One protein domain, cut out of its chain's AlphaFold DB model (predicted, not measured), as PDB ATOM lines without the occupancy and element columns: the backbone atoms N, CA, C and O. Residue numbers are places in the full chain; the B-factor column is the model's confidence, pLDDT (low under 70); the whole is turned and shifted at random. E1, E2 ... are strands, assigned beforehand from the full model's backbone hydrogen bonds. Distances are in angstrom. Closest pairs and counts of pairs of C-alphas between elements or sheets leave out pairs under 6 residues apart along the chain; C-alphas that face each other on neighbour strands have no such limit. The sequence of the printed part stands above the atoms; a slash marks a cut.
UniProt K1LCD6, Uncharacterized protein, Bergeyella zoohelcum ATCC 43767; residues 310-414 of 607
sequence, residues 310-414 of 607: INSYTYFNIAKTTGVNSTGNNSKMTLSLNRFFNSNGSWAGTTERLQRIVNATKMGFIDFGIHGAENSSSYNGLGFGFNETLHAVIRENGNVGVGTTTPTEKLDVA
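This is residues 310 to 414 of the 607 residues of an uncharacterized protein of Bergeyella zoohelcum ATCC 43767 (UniProt K1LCD6). The domain is a single twisted sheet, a long winding ribbon of eight strands with no named helix on either face. Three long bent strands, E1, E2 and E3, make one end, E4, E5 and E6 follow, and two very short strands, E7 and E8, make the other end. The printed part has 105 residues, 60 of them in named strands, which run E1 to E8 along the chain and in that same order across the sheet; the sheet is mixed, and the class is all strand. The whole is elongated, spanning 52 by 30 by 19 A, and only just loose, close to compact, with a radius of gyration of the C-alphas of 15.8 A.

E1, residues 313 to 321, begins with C-alpha 313 at (11.422, -32.114, 40.884) and is 22.0 A long. E2, residues 330 to 341, measures 31.0 A, and E3, residues 347 to 358, measures 30.4 A. E4, residues 361 to 368, begins with C-alpha 361 at (21.145, -19.117, 48.536) and is 21.1 A long. E5, residues 381 to 386, measures 16.7 A, and E6, residues 389 to 395, measures 16.3 A. E7, residues 400 to 402, and E8, residues 411 to 413, have three residues each; E8 ends with C-alpha 413 at (41.455, -37.626, 48.764).

E1 to E7 form a meander, each strand the antiparallel neighbour of the one before. E1, an edge strand, bends by 65 degrees at residue 316 and forms a hairpin with E2, with N 318 and O 333 2.9 A apart. E2 bends by 63 degrees at residue 333; in its hairpin with E3, N 336 and O 353 are 2.9 A apart. E3 and E4 form a hairpin at 135 degrees between their directions, with N 354 and O 366 at 2.9 A. The hairpin of E4 and E5 has N 367 and O 383 at 2.8 A, that of E5 and E6 has N 384 and O 392 at 2.8 A, and that of E6 and E7 has N 393 and O 401 at 2.9 A. E8, the other edge strand, is parallel to E7 at 12 degrees, with N 402 and O 412 at 2.8 A. E1 and E8 are apart.

The two C-alphas farthest apart, those of Asn 325 and Glu 409, are 52.3 A from each other. The printed part has no cut. The link from E4 to E5, residues 369 to 380, is long. The mean pLDDT of the printed part is 78.9; residues 310 to 315, 320 to 329, 348 and 372 to 379 are under 70.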
ATOM      1  N   ILE A 310      13.325 -34.122  32.007       54.44
ATOM      2  CA  ILE A 310      14.514 -33.585  32.654       54.44
ATOM      3  C   ILE A 310      14.057 -32.380  33.459       54.44
ATOM      4  O   ILE A 310      13.330 -31.586  32.877       54.44
ATOM      5  N   ASN A 311      14.432 -32.261  34.740       54.44
ATOM      6  CA  ASN A 311      14.466 -31.044  35.581       54.44
ATOM      7  C   ASN A 311      14.318 -31.422  37.072       54.44
ATOM      8  O   ASN A 311      13.785 -32.475  37.403       54.44
ATOM      9  N   SER A 312      14.820 -30.584  37.986       62.69
ATOM     10  CA  SER A 312      14.736 -30.795  39.443       62.69
ATOM     11  C   SER A 312      13.275 -30.813  39.917       62.69
ATOM     12  O   SER A 312      12.596 -29.783  39.906       62.69
ATOM     13  N   TYR A 313      12.769 -31.976  40.334       67.12
ATOM     14  CA  TYR A 313      11.422 -32.114  40.884       67.12
ATOM     15  C   TYR A 313      11.475 -32.018  42.396       67.12
ATOM     16  O   TYR A 313      11.839 -32.969  43.080       67.12
ATOM     17  N   THR A 314      11.063 -30.884  42.950       61.78
ATOM     18  CA  THR A 314      10.850 -30.778  44.393       61.78
ATOM     19  C   THR A 314       9.494 -31.373  44.752       61.78
ATOM     20  O   THR A 314       8.460 -30.852  44.333       61.78
ATOM     21  N   TYR A 315       9.491 -32.462  45.514       65.94
ATOM     22  CA  TYR A 315       8.264 -33.160  45.908       65.94
ATOM     23  C   TYR A 315       7.902 -32.935  47.377       65.94
ATOM     24  O   TYR A 315       6.753 -33.153  47.760       65.94
ATOM     25  N   PHE A 316       8.841 -32.430  48.182       70.06
ATOM     26  CA  PHE A 316       8.588 -32.060  49.567       70.06
ATOM     27  C   PHE A 316       9.368 -30.800  49.971       70.06
ATOM     28  O   PHE A 316      10.560 -30.672  49.703       70.06
ATOM     29  N   ASN A 317       8.674 -29.853  50.609       71.00
ATOM     30  CA  ASN A 317       9.228 -28.592  51.100       71.00
ATOM     31  C   ASN A 317       8.695 -28.304  52.501       71.00
ATOM     32  O   ASN A 317       7.485 -28.206  52.689       71.00
ATOM     33  N   ILE A 318       9.596 -28.063  53.449       74.50
ATOM     34  CA  ILE A 318       9.267 -27.438  54.731       74.50
ATOM     35  C   ILE A 318       9.812 -26.018  54.682       74.50
ATOM     36  O   ILE A 318      11.026 -25.818  54.716       74.50
ATOM     37  N   ALA A 319       8.932 -25.027  54.588       72.31
ATOM     38  CA  ALA A 319       9.321 -23.623  54.654       72.31
ATOM     39  C   ALA A 319       9.118 -23.092  56.076       72.31
ATOM     40  O   ALA A 319       8.051 -23.254  56.662       72.31
ATOM     41  N   LYS A 320      10.141 -22.435  56.620       69.00
ATOM     42  CA  LYS A 320      10.071 -21.662  57.856       69.00
ATOM     43  C   LYS A 320      10.532 -20.243  57.554       69.00
ATOM     44  O   LYS A 320      11.709 -19.989  57.298       69.00
ATOM     45  N   THR A 321       9.603 -19.304  57.627       64.25
ATOM     46  CA  THR A 321       9.927 -17.880  57.636       64.25
ATOM     47  C   THR A 321      10.283 -17.481  59.058       64.25
ATOM     48  O   THR A 321       9.473 -17.628  59.971       64.25
ATOM     49  N   THR A 322      11.500 -16.995  59.273       61.03
ATOM     50  CA  THR A 322      11.872 -16.361  60.543       61.03
ATOM     51  C   THR A 322      11.748 -14.856  60.373       61.03
ATOM     52  O   THR A 322      12.413 -14.319  59.496       61.03
ATOM     53  N   GLY A 323      10.918 -14.184  61.173       56.75
ATOM     54  CA  GLY A 323      10.724 -12.729  61.125       56.75
ATOM     55  C   GLY A 323       9.251 -12.327  61.220       56.75
ATOM     56  O   GLY A 323       8.368 -13.080  60.817       56.75
ATOM     57  N   VAL A 324       8.988 -11.138  61.760       53.12
ATOM     58  CA  VAL A 324       7.638 -10.562  61.843       53.12
ATOM     59  C   VAL A 324       7.290  -9.993  60.459       53.12
ATOM     60  O   VAL A 324       8.093  -9.261  59.883       53.12
ATOM     61  N   ASN A 325       6.126 -10.334  59.898       54.47
ATOM     62  CA  ASN A 325       5.615  -9.825  58.608       54.47
ATOM     63  C   ASN A 325       6.334 -10.306  57.328       54.47
ATOM     64  O   ASN A 325       6.423  -9.553  56.362       54.47
ATOM     65  N   SER A 326       6.856 -11.540  57.290       56.59
ATOM     66  CA  SER A 326       7.459 -12.126  56.069       56.59
ATOM     67  C   SER A 326       8.699 -11.386  55.528       56.59
ATOM     68  O   SER A 326       9.128 -11.649  54.409       56.59
ATOM     69  N   THR A 327       9.293 -10.485  56.317       57.62
ATOM     70  CA  THR A 327      10.465  -9.670  55.938       57.62
ATOM     71  C   THR A 327      11.809 -10.284  56.333       57.62
ATOM     72  O   THR A 327      12.853  -9.788  55.920       57.62
ATOM     73  N   GLY A 328      11.816 -11.347  57.142       62.91
ATOM     74  CA  GLY A 328      13.051 -12.016  57.541       62.91
ATOM     75  C   GLY A 328      13.425 -13.194  56.637       62.91
ATOM     76  O   GLY A 328      12.726 -13.519  55.678       62.91
ATOM     77  N   ASN A 329      14.560 -13.834  56.934       68.44
ATOM     78  CA  ASN A 329      15.114 -14.900  56.100       68.44
ATOM     79  C   ASN A 329      14.108 -16.045  55.901       68.44
ATOM     80  O   ASN A 329      13.682 -16.700  56.858       68.44
ATOM     81  N   ASN A 330      13.765 -16.320  54.643       78.69
ATOM     82  CA  ASN A 330      12.957 -17.477  54.287       78.69
ATOM     83  C   ASN A 330      13.875 -18.696  54.191       78.69
ATOM     84  O   ASN A 330      14.634 -18.833  53.232       78.69
ATOM     85  N   SER A 331      13.838 -19.562  55.200       82.06
ATOM     86  CA  SER A 331      14.584 -20.816  55.186       82.06
ATOM     87  C   SER A 331      13.649 -21.944  54.782       82.06
ATOM     88  O   SER A 331      12.673 -22.217  55.473       82.06
ATOM     89  N   LYS A 332      13.961 -22.647  53.696       84.38
ATOM     90  CA  LYS A 332      13.250 -23.864  53.297       84.38
ATOM     91  C   LYS A 332      14.181 -25.068  53.328       84.38
ATOM     92  O   LYS A 332      15.313 -24.988  52.857       84.38
ATOM     93  N   MET A 333      13.709 -26.175  53.888       86.94
ATOM     94  CA  MET A 333      14.291 -27.499  53.685       86.94
ATOM     95  C   MET A 333      13.547 -28.151  52.525       86.94
ATOM     96  O   MET A 333      12.318 -28.208  52.538       86.94
ATOM     97  N   THR A 334      14.284 -28.609  51.524       83.88
ATOM     98  CA  THR A 334      13.730 -29.188  50.300       83.88
ATOM     99  C   THR A 334      14.208 -30.623  50.155       83.88
ATOM    100  O   THR A 334      15.391 -30.889  50.368       83.88
ATOM    101  N   LEU A 335      13.295 -31.518  49.793       85.06
ATOM    102  CA  LEU A 335      13.592 -32.863  49.321       85.06
ATOM    103  C   LEU A 335      13.146 -32.948  47.854       85.06
ATOM    104  O   LEU A 335      11.999 -32.630  47.506       85.06
ATOM    105  N   SER A 336      14.088 -33.282  46.980       80.81
ATOM    106  CA  SER A 336      13.924 -33.166  45.530       80.81
ATOM    107  C   SER A 336      14.546 -34.334  44.783       80.81
ATOM    108  O   SER A 336      15.580 -34.837  45.191       80.81
ATOM    109  N   LEU A 337      13.936 -34.735  43.672       80.19
ATOM    110  CA  LEU A 337      14.491 -35.707  42.742       80.19
ATOM    111  C   LEU A 337      15.162 -34.924  41.614       80.19
ATOM    112  O   LEU A 337      14.491 -34.210  40.864       80.19
ATOM    113  N   ASN A 338      16.475 -35.058  41.482       77.50
ATOM    114  CA  ASN A 338      17.239 -34.464  40.392       77.50
ATOM    115  C   ASN A 338      17.619 -35.546  39.385       77.50
ATOM    116  O   ASN A 338      17.985 -36.658  39.758       77.50
ATOM    117  N   ARG A 339      17.513 -35.219  38.099       76.50
ATOM    118  CA  ARG A 339      17.788 -36.126  36.981       76.50
ATOM    119  C   ARG A 339      18.952 -35.581  36.178       76.50
ATOM    120  O   ARG A 339      18.970 -34.388  35.881       76.50
ATOM    121  N   PHE A 340      19.893 -36.448  35.827       73.00
ATOM    122  CA  PHE A 340      21.111 -36.079  35.113       73.00
ATOM    123  C   PHE A 340      21.136 -36.683  33.713       73.00
ATOM    124  O   PHE A 340      20.590 -37.765  33.479       73.00
ATOM    125  N   PHE A 341      21.810 -35.979  32.804       70.38
ATOM    126  CA  PHE A 341      22.066 -36.396  31.427       70.38
ATOM    127  C   PHE A 341      23.548 -36.655  31.224       70.38
ATOM    128  O   PHE A 341      24.384 -35.955  31.795       70.38
ATOM    129  N   ASN A 342      23.869 -37.662  30.416       70.25
ATOM    130  CA  ASN A 342      25.231 -37.847  29.940       70.25
ATOM    131  C   ASN A 342      25.547 -36.826  28.832       70.25
ATOM    132  O   ASN A 342      24.671 -36.101  28.355       70.25
ATOM    133  N   SER A 343      26.804 -36.790  28.394       71.94
ATOM    134  CA  SER A 343      27.276 -35.901  27.321       71.94
ATOM    135  C   SER A 343      26.514 -36.052  25.998       71.94
ATOM    136  O   SER A 343      26.506 -35.123  25.194       71.94
ATOM    137  N   ASN A 344      25.840 -37.185  25.785       75.19
ATOM    138  CA  ASN A 344      25.059 -37.480  24.585       75.19
ATOM    139  C   ASN A 344      23.567 -37.132  24.744       75.19
ATOM    140  O   ASN A 344      22.754 -37.530  23.910       75.19
ATOM    141  N   GLY A 345      23.174 -36.448  25.825       70.88
ATOM    142  CA  GLY A 345      21.778 -36.083  26.078       70.88
ATOM    143  C   GLY A 345      20.868 -37.279  26.379       70.88
ATOM    144  O   GLY A 345      19.648 -37.142  26.349       70.88
ATOM    145  N   SER A 346      21.436 -38.444  26.708       72.88
ATOM    146  CA  SER A 346      20.696 -39.607  27.207       72.88
ATOM    147  C   SER A 346      20.654 -39.621  28.733       72.88
ATOM    148  O   SER A 346      21.524 -39.056  29.399       72.88
ATOM    149  N   TRP A 347      19.640 -40.289  29.280       70.69
ATOM    150  CA  TRP A 347      19.462 -40.461  30.719       70.69
ATOM    151  C   TRP A 347      20.723 -41.032  31.369       70.69
ATOM    152  O   TRP A 347      21.170 -42.119  31.012       70.69
ATOM    153  N   ALA A 348      21.286 -40.277  32.313       68.88
ATOM    154  CA  ALA A 348      22.480 -40.665  33.050       68.88
ATOM    155  C   ALA A 348      22.152 -41.209  34.436       68.88
ATOM    156  O   ALA A 348      22.865 -42.088  34.883       68.88
ATOM    157  N   GLY A 349      21.110 -40.718  35.116       73.50
ATOM    158  CA  GLY A 349      20.720 -41.211  36.441       73.50
ATOM    159  C   GLY A 349      19.848 -40.239  37.230       73.50
ATOM    160  O   GLY A 349      19.495 -39.161  36.742       73.50
ATOM    161  N   THR A 350      19.515 -40.612  38.465       76.69
ATOM    162  CA  THR A 350      18.725 -39.791  39.393       76.69
ATOM    163  C   THR A 350      19.391 -39.695  40.759       76.69
ATOM    164  O   THR A 350      20.030 -40.650  41.187       76.69
ATOM    165  N   THR A 351      19.195 -38.581  41.459       81.56
ATOM    166  CA  THR A 351      19.519 -38.446  42.884       81.56
ATOM    167  C   THR A 351      18.337 -37.869  43.644       81.56
ATOM    168  O   THR A 351      17.639 -36.987  43.134       81.56
ATOM    169  N   GLU A 352      18.120 -38.338  44.863       86.25
ATOM    170  CA  GLU A 352      17.237 -37.684  45.821       86.25
ATOM    171  C   GLU A 352      18.065 -36.767  46.720       86.25
ATOM    172  O   GLU A 352      18.929 -37.212  47.467       86.25
ATOM    173  N   ARG A 353      17.809 -35.463  46.656       88.31
ATOM    174  CA  ARG A 353      18.557 -34.438  47.377       88.31
ATOM    175  C   ARG A 353      17.757 -33.876  48.535       88.31
ATOM    176  O   ARG A 353      16.680 -33.322  48.311       88.31
ATOM    177  N   LEU A 354      18.358 -33.878  49.723       91.56
ATOM    178  CA  LEU A 354      17.957 -33.059  50.863       91.56
ATOM    179  C   LEU A 354      18.843 -31.807  50.935       91.56
ATOM    180  O   LEU A 354      20.061 -31.905  51.079       91.56
ATOM    181  N   GLN A 355      18.247 -30.618  50.859       91.06
ATOM    182  CA  GLN A 355      18.995 -29.359  50.873       91.06
ATOM    183  C   GLN A 355      18.235 -28.240  51.578       91.06
ATOM    184  O   GLN A 355      17.043 -28.030  51.340       91.06
ATOM    185  N   ARG A 356      18.957 -27.456  52.387       88.88
ATOM    186  CA  ARG A 356      18.454 -26.186  52.924       88.88
ATOM    187  C   ARG A 356      18.715 -25.051  51.936       88.88
ATOM    188  O   ARG A 356      19.805 -24.932  51.384       88.88
ATOM    189  N   ILE A 357      17.746 -24.164  51.769       85.69
ATOM    190  CA  ILE A 357      17.856 -22.952  50.958       85.69
ATOM    191  C   ILE A 357      17.424 -21.772  51.825       85.69
ATOM    192  O   ILE A 357      16.364 -21.823  52.445       85.69
ATOM    193  N   VAL A 358      18.248 -20.726  51.888       87.12
ATOM    194  CA  VAL A 358      17.952 -19.486  52.619       87.12
ATOM    195  C   VAL A 358      17.797 -18.365  51.603       87.12
ATOM    196  O   VAL A 358      18.748 -18.030  50.901       87.12
ATOM    197  N   ASN A 359      16.600 -17.788  51.508       84.94
ATOM    198  CA  ASN A 359      16.213 -16.858  50.449       84.94
ATOM    199  C   ASN A 359      16.429 -17.506  49.062       84.94
ATOM    200  O   ASN A 359      15.698 -18.431  48.700       84.94
ATOM    201  N   ALA A 360      17.449 -17.073  48.315       83.50
ATOM    202  CA  ALA A 360      17.880 -17.678  47.048       83.50
ATOM    203  C   ALA A 360      19.173 -18.513  47.172       83.50
ATOM    204  O   ALA A 360      19.549 -19.214  46.233       83.50
ATOM    205  N   THR A 361      19.851 -18.465  48.322       87.94
ATOM    206  CA  THR A 361      21.145 -19.117  48.536       87.94
ATOM    207  C   THR A 361      20.957 -20.591  48.868       87.94
ATOM    208  O   THR A 361      20.367 -20.952  49.891       87.94
ATOM    209  N   LYS A 362      21.493 -21.457  48.008       87.81
ATOM    210  CA  LYS A 362      21.542 -22.906  48.214       87.81
ATOM    211  C   LYS A 362      22.658 -23.256  49.200       87.81
ATOM    212  O   LYS A 362      23.817 -22.926  48.965       87.81
ATOM    213  N   MET A 363      22.310 -23.910  50.305       90.62
ATOM    214  CA  MET A 363      23.278 -24.343  51.317       90.62
ATOM    215  C   MET A 363      23.869 -25.713  50.951       90.62
ATOM    216  O   MET A 363      23.656 -26.224  49.848       90.62
ATOM    217  N   GLY A 364      24.593 -26.326  51.891       93.31
ATOM    218  CA  GLY A 364      25.012 -27.718  51.765       93.31
ATOM    219  C   GLY A 364      23.830 -28.670  51.557       93.31
ATOM    220  O   GLY A 364      22.712 -28.404  52.015       93.31
ATOM    221  N   PHE A 365      24.089 -29.760  50.847       92.81
ATOM    222  CA  PHE A 365      23.118 -30.788  50.504       92.81
ATOM    223  C   PHE A 365      23.657 -32.192  50.774       92.81
ATOM    224  O   PHE A 365      24.872 -32.406  50.838       92.81
ATOM    225  N   ILE A 366      22.721 -33.128  50.905       94.38
ATOM    226  CA  ILE A 366      22.962 -34.567  50.950       94.38
ATOM    227  C   ILE A 366      22.200 -35.195  49.786       94.38
ATOM    228  O   ILE A 366      21.002 -34.953  49.645       94.38
ATOM    229  N   ASP A 367      22.901 -35.990  48.987       91.00
ATOM    230  CA  ASP A 367      22.381 -36.695  47.817       91.00
ATOM    231  C   ASP A 367      22.334 -38.198  48.089       91.00
ATOM    232  O   ASP A 367      23.359 -38.819  48.372       91.00
ATOM    233  N   PHE A 368      21.149 -38.788  47.981       89.31
ATOM    234  CA  PHE A 368      20.917 -40.224  48.032       89.31
ATOM    235  C   PHE A 368      20.844 -40.756  46.600       89.31
ATOM    236  O   PHE A 368      19.987 -40.356  45.811       89.31
ATOM    237  N   GLY A 369      21.782 -41.637  46.260       83.06
ATOM    238  CA  GLY A 369      21.999 -42.105  44.896       83.06
ATOM    239  C   GLY A 369      22.823 -41.092  44.111       83.06
ATOM    240  O   GLY A 369      22.330 -40.039  43.720       83.06
ATOM    241  N   ILE A 370      24.109 -41.378  43.920       78.19
ATOM    242  CA  ILE A 370      25.048 -40.486  43.231       78.19
ATOM    243  C   ILE A 370      25.316 -41.044  41.836       78.19
ATOM    244  O   ILE A 370      25.610 -42.229  41.691       78.19
ATOM    245  N   HIS A 371      25.273 -40.187  40.819       70.62
ATOM    246  CA  HIS A 371      25.709 -40.548  39.474       70.62
ATOM    247  C   HIS A 371      27.230 -40.372  39.349       70.62
ATOM    248  O   HIS A 371      27.748 -39.271  39.538       70.62
ATOM    249  N   GLY A 372      27.951 -41.454  39.050       60.84
ATOM    250  CA  GLY A 372      29.366 -41.407  38.680       60.84
ATOM    251  C   GLY A 372      29.533 -41.278  37.166       60.84
ATOM    252  O   GLY A 372      28.774 -41.879  36.414       60.84
ATOM    253  N   ALA A 373      30.557 -40.546  36.717       53.56
ATOM    254  CA  ALA A 373      30.903 -40.382  35.299       53.56
ATOM    255  C   ALA A 373      31.305 -41.695  34.590       53.56
ATOM    256  O   ALA A 373      31.469 -41.719  33.372       53.56
ATOM    257  N   GLU A 374      31.458 -42.788  35.338       50.84
ATOM    258  CA  GLU A 374      31.950 -44.060  34.832       50.84
ATOM    259  C   GLU A 374      30.844 -45.112  34.847       50.84
ATOM    260  O   GLU A 374      30.340 -45.521  35.891       50.84
ATOM    261  N   ASN A 375      30.485 -45.499  33.628       47.53
ATOM    262  CA  ASN A 375      29.567 -46.529  33.163       47.53
ATOM    263  C   ASN A 375      29.498 -47.799  34.043       47.53
ATOM    264  O   ASN A 375      30.032 -48.851  33.699       47.53
ATOM    265  N   SER A 376      28.835 -47.704  35.190       50.25
ATOM    266  CA  SER A 376      28.598 -48.816  36.102       50.25
ATOM    267  C   SER A 376      27.200 -48.655  36.677       50.25
ATOM    268  O   SER A 376      26.817 -47.585  37.142       50.25
ATOM    269  N   SER A 377      26.414 -49.717  36.565       52.12
ATOM    270  CA  SER A 377      24.967 -49.835  36.787       52.12
ATOM    271  C   SER A 377      24.488 -49.547  38.220       52.12
ATOM    272  O   SER A 377      23.382 -49.926  38.599       52.12
ATOM    273  N   SER A 378      25.325 -48.899  39.019       56.88
ATOM    274  CA  SER A 378      25.218 -48.758  40.456       56.88
ATOM    275  C   SER A 378      24.967 -47.302  40.816       56.88
ATOM    276  O   SER A 378      25.878 -46.526  41.101       56.88
ATOM    277  N   TYR A 379      23.690 -46.930  40.823       62.62
ATOM    278  CA  TYR A 379      23.189 -45.621  41.256       62.62
ATOM    279  C   TYR A 379      23.195 -45.460  42.780       62.62
ATOM    280  O   TYR A 379      22.307 -44.835  43.353       62.62
ATOM    281  N   ASN A 380      24.173 -46.054  43.460       71.56
ATOM    282  CA  ASN A 380      24.087 -46.330  44.883       71.56
ATOM    283  C   ASN A 380      25.287 -45.700  45.595       71.56
ATOM    284  O   ASN A 380      26.435 -46.131  45.475       71.56
ATOM    285  N   GLY A 381      25.013 -44.630  46.333       84.75
ATOM    286  CA  GLY A 381      25.993 -43.941  47.157       84.75
ATOM    287  C   GLY A 381      25.370 -42.766  47.899       84.75
ATOM    288  O   GLY A 381      24.235 -42.378  47.617       84.75
ATOM    289  N   LEU A 382      26.129 -42.196  48.828       92.69
ATOM    290  CA  LEU A 382      25.763 -41.003  49.584       92.69
ATOM    291  C   LEU A 382      26.710 -39.850  49.244       92.69
ATOM    292  O   LEU A 382      27.920 -39.959  49.441       92.69
ATOM    293  N   GLY A 383      26.168 -38.766  48.702       92.81
ATOM    294  CA  GLY A 383      26.920 -37.587  48.288       92.81
ATOM    295  C   GLY A 383      26.733 -36.422  49.249       92.81
ATOM    296  O   GLY A 383      25.635 -36.183  49.741       92.81
ATOM    297  N   PHE A 384      27.799 -35.662  49.475       94.88
ATOM    298  CA  PHE A 384      27.779 -34.422  50.241       94.88
ATOM    299  C   PHE A 384      28.355 -33.298  49.393       94.88
ATOM    300  O   PHE A 384      29.414 -33.448  48.774       94.88
ATOM    301  N   GLY A 385      27.685 -32.152  49.374       93.00
ATOM    302  CA  GLY A 385      28.129 -31.043  48.545       93.00
ATOM    303  C   GLY A 385      27.532 -29.699  48.915       93.00
ATOM    304  O   GLY A 385      26.713 -29.581  49.822       93.00
ATOM    305  N   PHE A 386      27.968 -28.668  48.201       90.00
ATOM    306  CA  PHE A 386      27.424 -27.316  48.255       90.00
ATOM    307  C   PHE A 386      27.595 -26.666  46.879       90.00
ATOM    308  O   PHE A 386      28.407 -27.122  46.075       90.00
ATOM    309  N   ASN A 387      26.813 -25.621  46.591       85.06
ATOM    310  CA  ASN A 387      26.862 -24.908  45.308       85.06
ATOM    311  C   ASN A 387      26.805 -25.847  44.080       85.06
ATOM    312  O   ASN A 387      27.622 -25.752  43.169       85.06
ATOM    313  N   GLU A 388      25.874 -26.808  44.102       81.06
ATOM    314  CA  GLU A 388      25.668 -27.813  43.040       81.06
ATOM    315  C   GLU A 388      26.830 -28.785  42.783       81.06
ATOM    316  O   GLU A 388      26.745 -29.604  41.874       81.06
ATOM    317  N   THR A 389      27.889 -28.755  43.595       85.56
ATOM    318  CA  THR A 389      29.076 -29.598  43.404       85.56
ATOM    319  C   THR A 389      29.223 -30.599  44.547       85.56
ATOM    320  O   THR A 389      29.121 -30.237  45.724       85.56
ATOM    321  N   LEU A 390      29.479 -31.864  44.209       89.25
ATOM    322  CA  LEU A 390      29.832 -32.908  45.172       89.25
ATOM    323  C   LEU A 390      31.276 -32.727  45.637       89.25
ATOM    324  O   LEU A 390      32.181 -32.586  44.822       89.25
ATOM    325  N   HIS A 391      31.480 -32.753  46.950       92.94
ATOM    326  CA  HIS A 391      32.790 -32.584  47.582       92.94
ATOM    327  C   HIS A 391      33.228 -33.825  48.351       92.94
ATOM    328  O   HIS A 391      34.422 -34.023  48.548       92.94
ATOM    329  N   ALA A 392      32.285 -34.659  48.786       95.06
ATOM    330  CA  ALA A 392      32.586 -35.961  49.348       95.06
ATOM    331  C   ALA A 392      31.526 -36.979  48.932       95.06
ATOM    332  O   ALA A 392      30.355 -36.632  48.755       95.06
ATOM    333  N   VAL A 393      31.938 -38.230  48.775       93.00
ATOM    334  CA  VAL A 393      31.062 -39.333  48.384       93.00
ATOM    335  C   VAL A 393      31.375 -40.577  49.201       93.00
ATOM    336  O   VAL A 393      32.527 -40.829  49.534       93.00
ATOM    337  N   ILE A 394      30.354 -41.381  49.471       93.81
ATOM    338  CA  ILE A 394      30.480 -42.764  49.928       93.81
ATOM    339  C   ILE A 394      29.833 -43.631  48.856       93.81
ATOM    340  O   ILE A 394      28.646 -43.481  48.569       93.81
ATOM    341  N   ARG A 395      30.608 -44.508  48.224       89.56
ATOM    342  CA  ARG A 395      30.134 -45.416  47.173       89.56
ATOM    343  C   ARG A 395      29.578 -46.707  47.782       89.56
ATOM    344  O   ARG A 395      29.937 -47.070  48.899       89.56
ATOM    345  N   GLU A 396      28.748 -47.439  47.040       87.19
ATOM    346  CA  GLU A 396      28.200 -48.736  47.483       87.19
ATOM    347  C   GLU A 396      29.261 -49.786  47.854       87.19
ATOM    348  O   GLU A 396      29.029 -50.616  48.727       87.19
ATOM    349  N   ASN A 397      30.454 -49.721  47.255       86.81
ATOM    350  CA  ASN A 397      31.583 -50.595  47.591       86.81
ATOM    351  C   ASN A 397      32.290 -50.189  48.907       86.81
ATOM    352  O   ASN A 397      33.304 -50.784  49.292       86.81
ATOM    353  N   GLY A 398      31.774 -49.164  49.592       90.00
ATOM    354  CA  GLY A 398      32.292 -48.606  50.835       90.00
ATOM    355  C   GLY A 398      33.473 -47.651  50.662       90.00
ATOM    356  O   GLY A 398      34.045 -47.241  51.666       90.00
ATOM    357  N   ASN A 399      33.865 -47.310  49.431       92.25
ATOM    358  CA  ASN A 399      34.939 -46.346  49.201       92.25
ATOM    359  C   ASN A 399      34.446 -44.922  49.476       92.25
ATOM    360  O   ASN A 399      33.361 -44.530  49.038       92.25
ATOM    361  N   VAL A 400      35.270 -44.145  50.173       95.00
ATOM    362  CA  VAL A 400      35.014 -42.744  50.506       95.00
ATOM    363  C   VAL A 400      35.911 -41.856  49.651       95.00
ATOM    364  O   VAL A 400      37.130 -41.976  49.698       95.00
ATOM    365  N   GLY A 401      35.310 -40.958  48.876       93.69
ATOM    366  CA  GLY A 401      36.022 -39.936  48.112       93.69
ATOM    367  C   GLY A 401      35.881 -38.569  48.773       93.69
ATOM    368  O   GLY A 401      34.776 -38.203  49.168       93.69
ATOM    369  N   VAL A 402      36.967 -37.802  48.876       95.81
ATOM    370  CA  VAL A 402      36.961 -36.384  49.278       95.81
ATOM    371  C   VAL A 402      37.663 -35.570  48.195       95.81
ATOM    372  O   VAL A 402      38.811 -35.831  47.859       95.81
ATOM    373  N   GLY A 403      36.967 -34.609  47.593       93.31
ATOM    374  CA  GLY A 403      37.435 -33.872  46.413       93.31
ATOM    375  C   GLY A 403      37.414 -34.683  45.109       93.31
ATOM    376  O   GLY A 403      37.646 -34.126  44.042       93.31
ATOM    377  N   THR A 404      37.095 -35.976  45.175       90.25
ATOM    378  CA  THR A 404      36.882 -36.860  44.026       90.25
ATOM    379  C   THR A 404      35.537 -37.554  44.160       90.25
ATOM    380  O   THR A 404      35.112 -37.913  45.261       90.25
ATOM    381  N   THR A 405      34.850 -37.749  43.035       87.44
ATOM    382  CA  THR A 405      33.629 -38.557  43.013       87.44
ATOM    383  C   THR A 405      33.913 -40.008  42.665       87.44
ATOM    384  O   THR A 405      33.031 -40.818  42.914       87.44
ATOM    385  N   THR A 406      35.092 -40.367  42.150       87.19
ATOM    386  CA  THR A 406      35.485 -41.707  41.663       87.19
ATOM    387  C   THR A 406      36.655 -42.275  42.483       87.19
ATOM    388  O   THR A 406      37.754 -42.411  41.952       87.19
ATOM    389  N   PRO A 407      36.458 -42.577  43.782       91.19
ATOM    390  CA  PRO A 407      37.543 -43.041  44.644       91.19
ATOM    391  C   PRO A 407      38.058 -44.423  44.215       91.19
ATOM    392  O   PRO A 407      37.284 -45.388  44.193       91.19
ATOM    393  N   THR A 408      39.356 -44.540  43.920       89.75
ATOM    394  CA  THR A 408      39.976 -45.826  43.531       89.75
ATOM    395  C   THR A 408      40.373 -46.685  44.731       89.75
ATOM    396  O   THR A 408      40.545 -47.892  44.595       89.75
ATOM    397  N   GLU A 409      40.451 -46.083  45.917       89.62
ATOM    398  CA  GLU A 409      40.824 -46.718  47.182       89.62
ATOM    399  C   GLU A 409      39.728 -46.552  48.246       89.62
ATOM    400  O   GLU A 409      38.755 -45.815  48.058       89.62
ATOM    401  N   LYS A 410      39.875 -47.229  49.396       91.50
ATOM    402  CA  LYS A 410      38.898 -47.137  50.502       91.50
ATOM    403  C   LYS A 410      38.688 -45.710  51.004       91.50
ATOM    404  O   LYS A 410      37.564 -45.352  51.347       91.50
ATOM    405  N   LEU A 411      39.752 -44.916  51.032       92.81
ATOM    406  CA  LEU A 411      39.707 -43.476  51.232       92.81
ATOM    407  C   LEU A 411      40.600 -42.841  50.168       92.81
ATOM    408  O   LEU A 411      41.806 -43.066  50.178       92.81
ATOM    409  N   ASP A 412      40.004 -42.060  49.278       91.69
ATOM    410  CA  ASP A 412      40.700 -41.339  48.216       91.69
ATOM    411  C   ASP A 412      40.443 -39.839  48.381       91.69
ATOM    412  O   ASP A 412      39.293 -39.387  48.434       91.69
ATOM    413  N   VAL A 413      41.517 -39.068  48.530       93.81
ATOM    414  CA  VAL A 413      41.455 -37.626  48.764       93.81
ATOM    415  C   VAL A 413      42.198 -36.917  47.642       93.81
ATOM    416  O   VAL A 413      43.426 -36.947  47.583       93.81
ATOM    417  N   ALA A 414      41.462 -36.207  46.791       93.25
ATOM    418  CA  ALA A 414      42.039 -35.327  45.783       93.25
ATOM    419  C   ALA A 414      42.478 -34.003  46.435       93.25
ATOM    420  O   ALA A 414      41.792 -32.983  46.355       93.25
TER     421      ALA A 414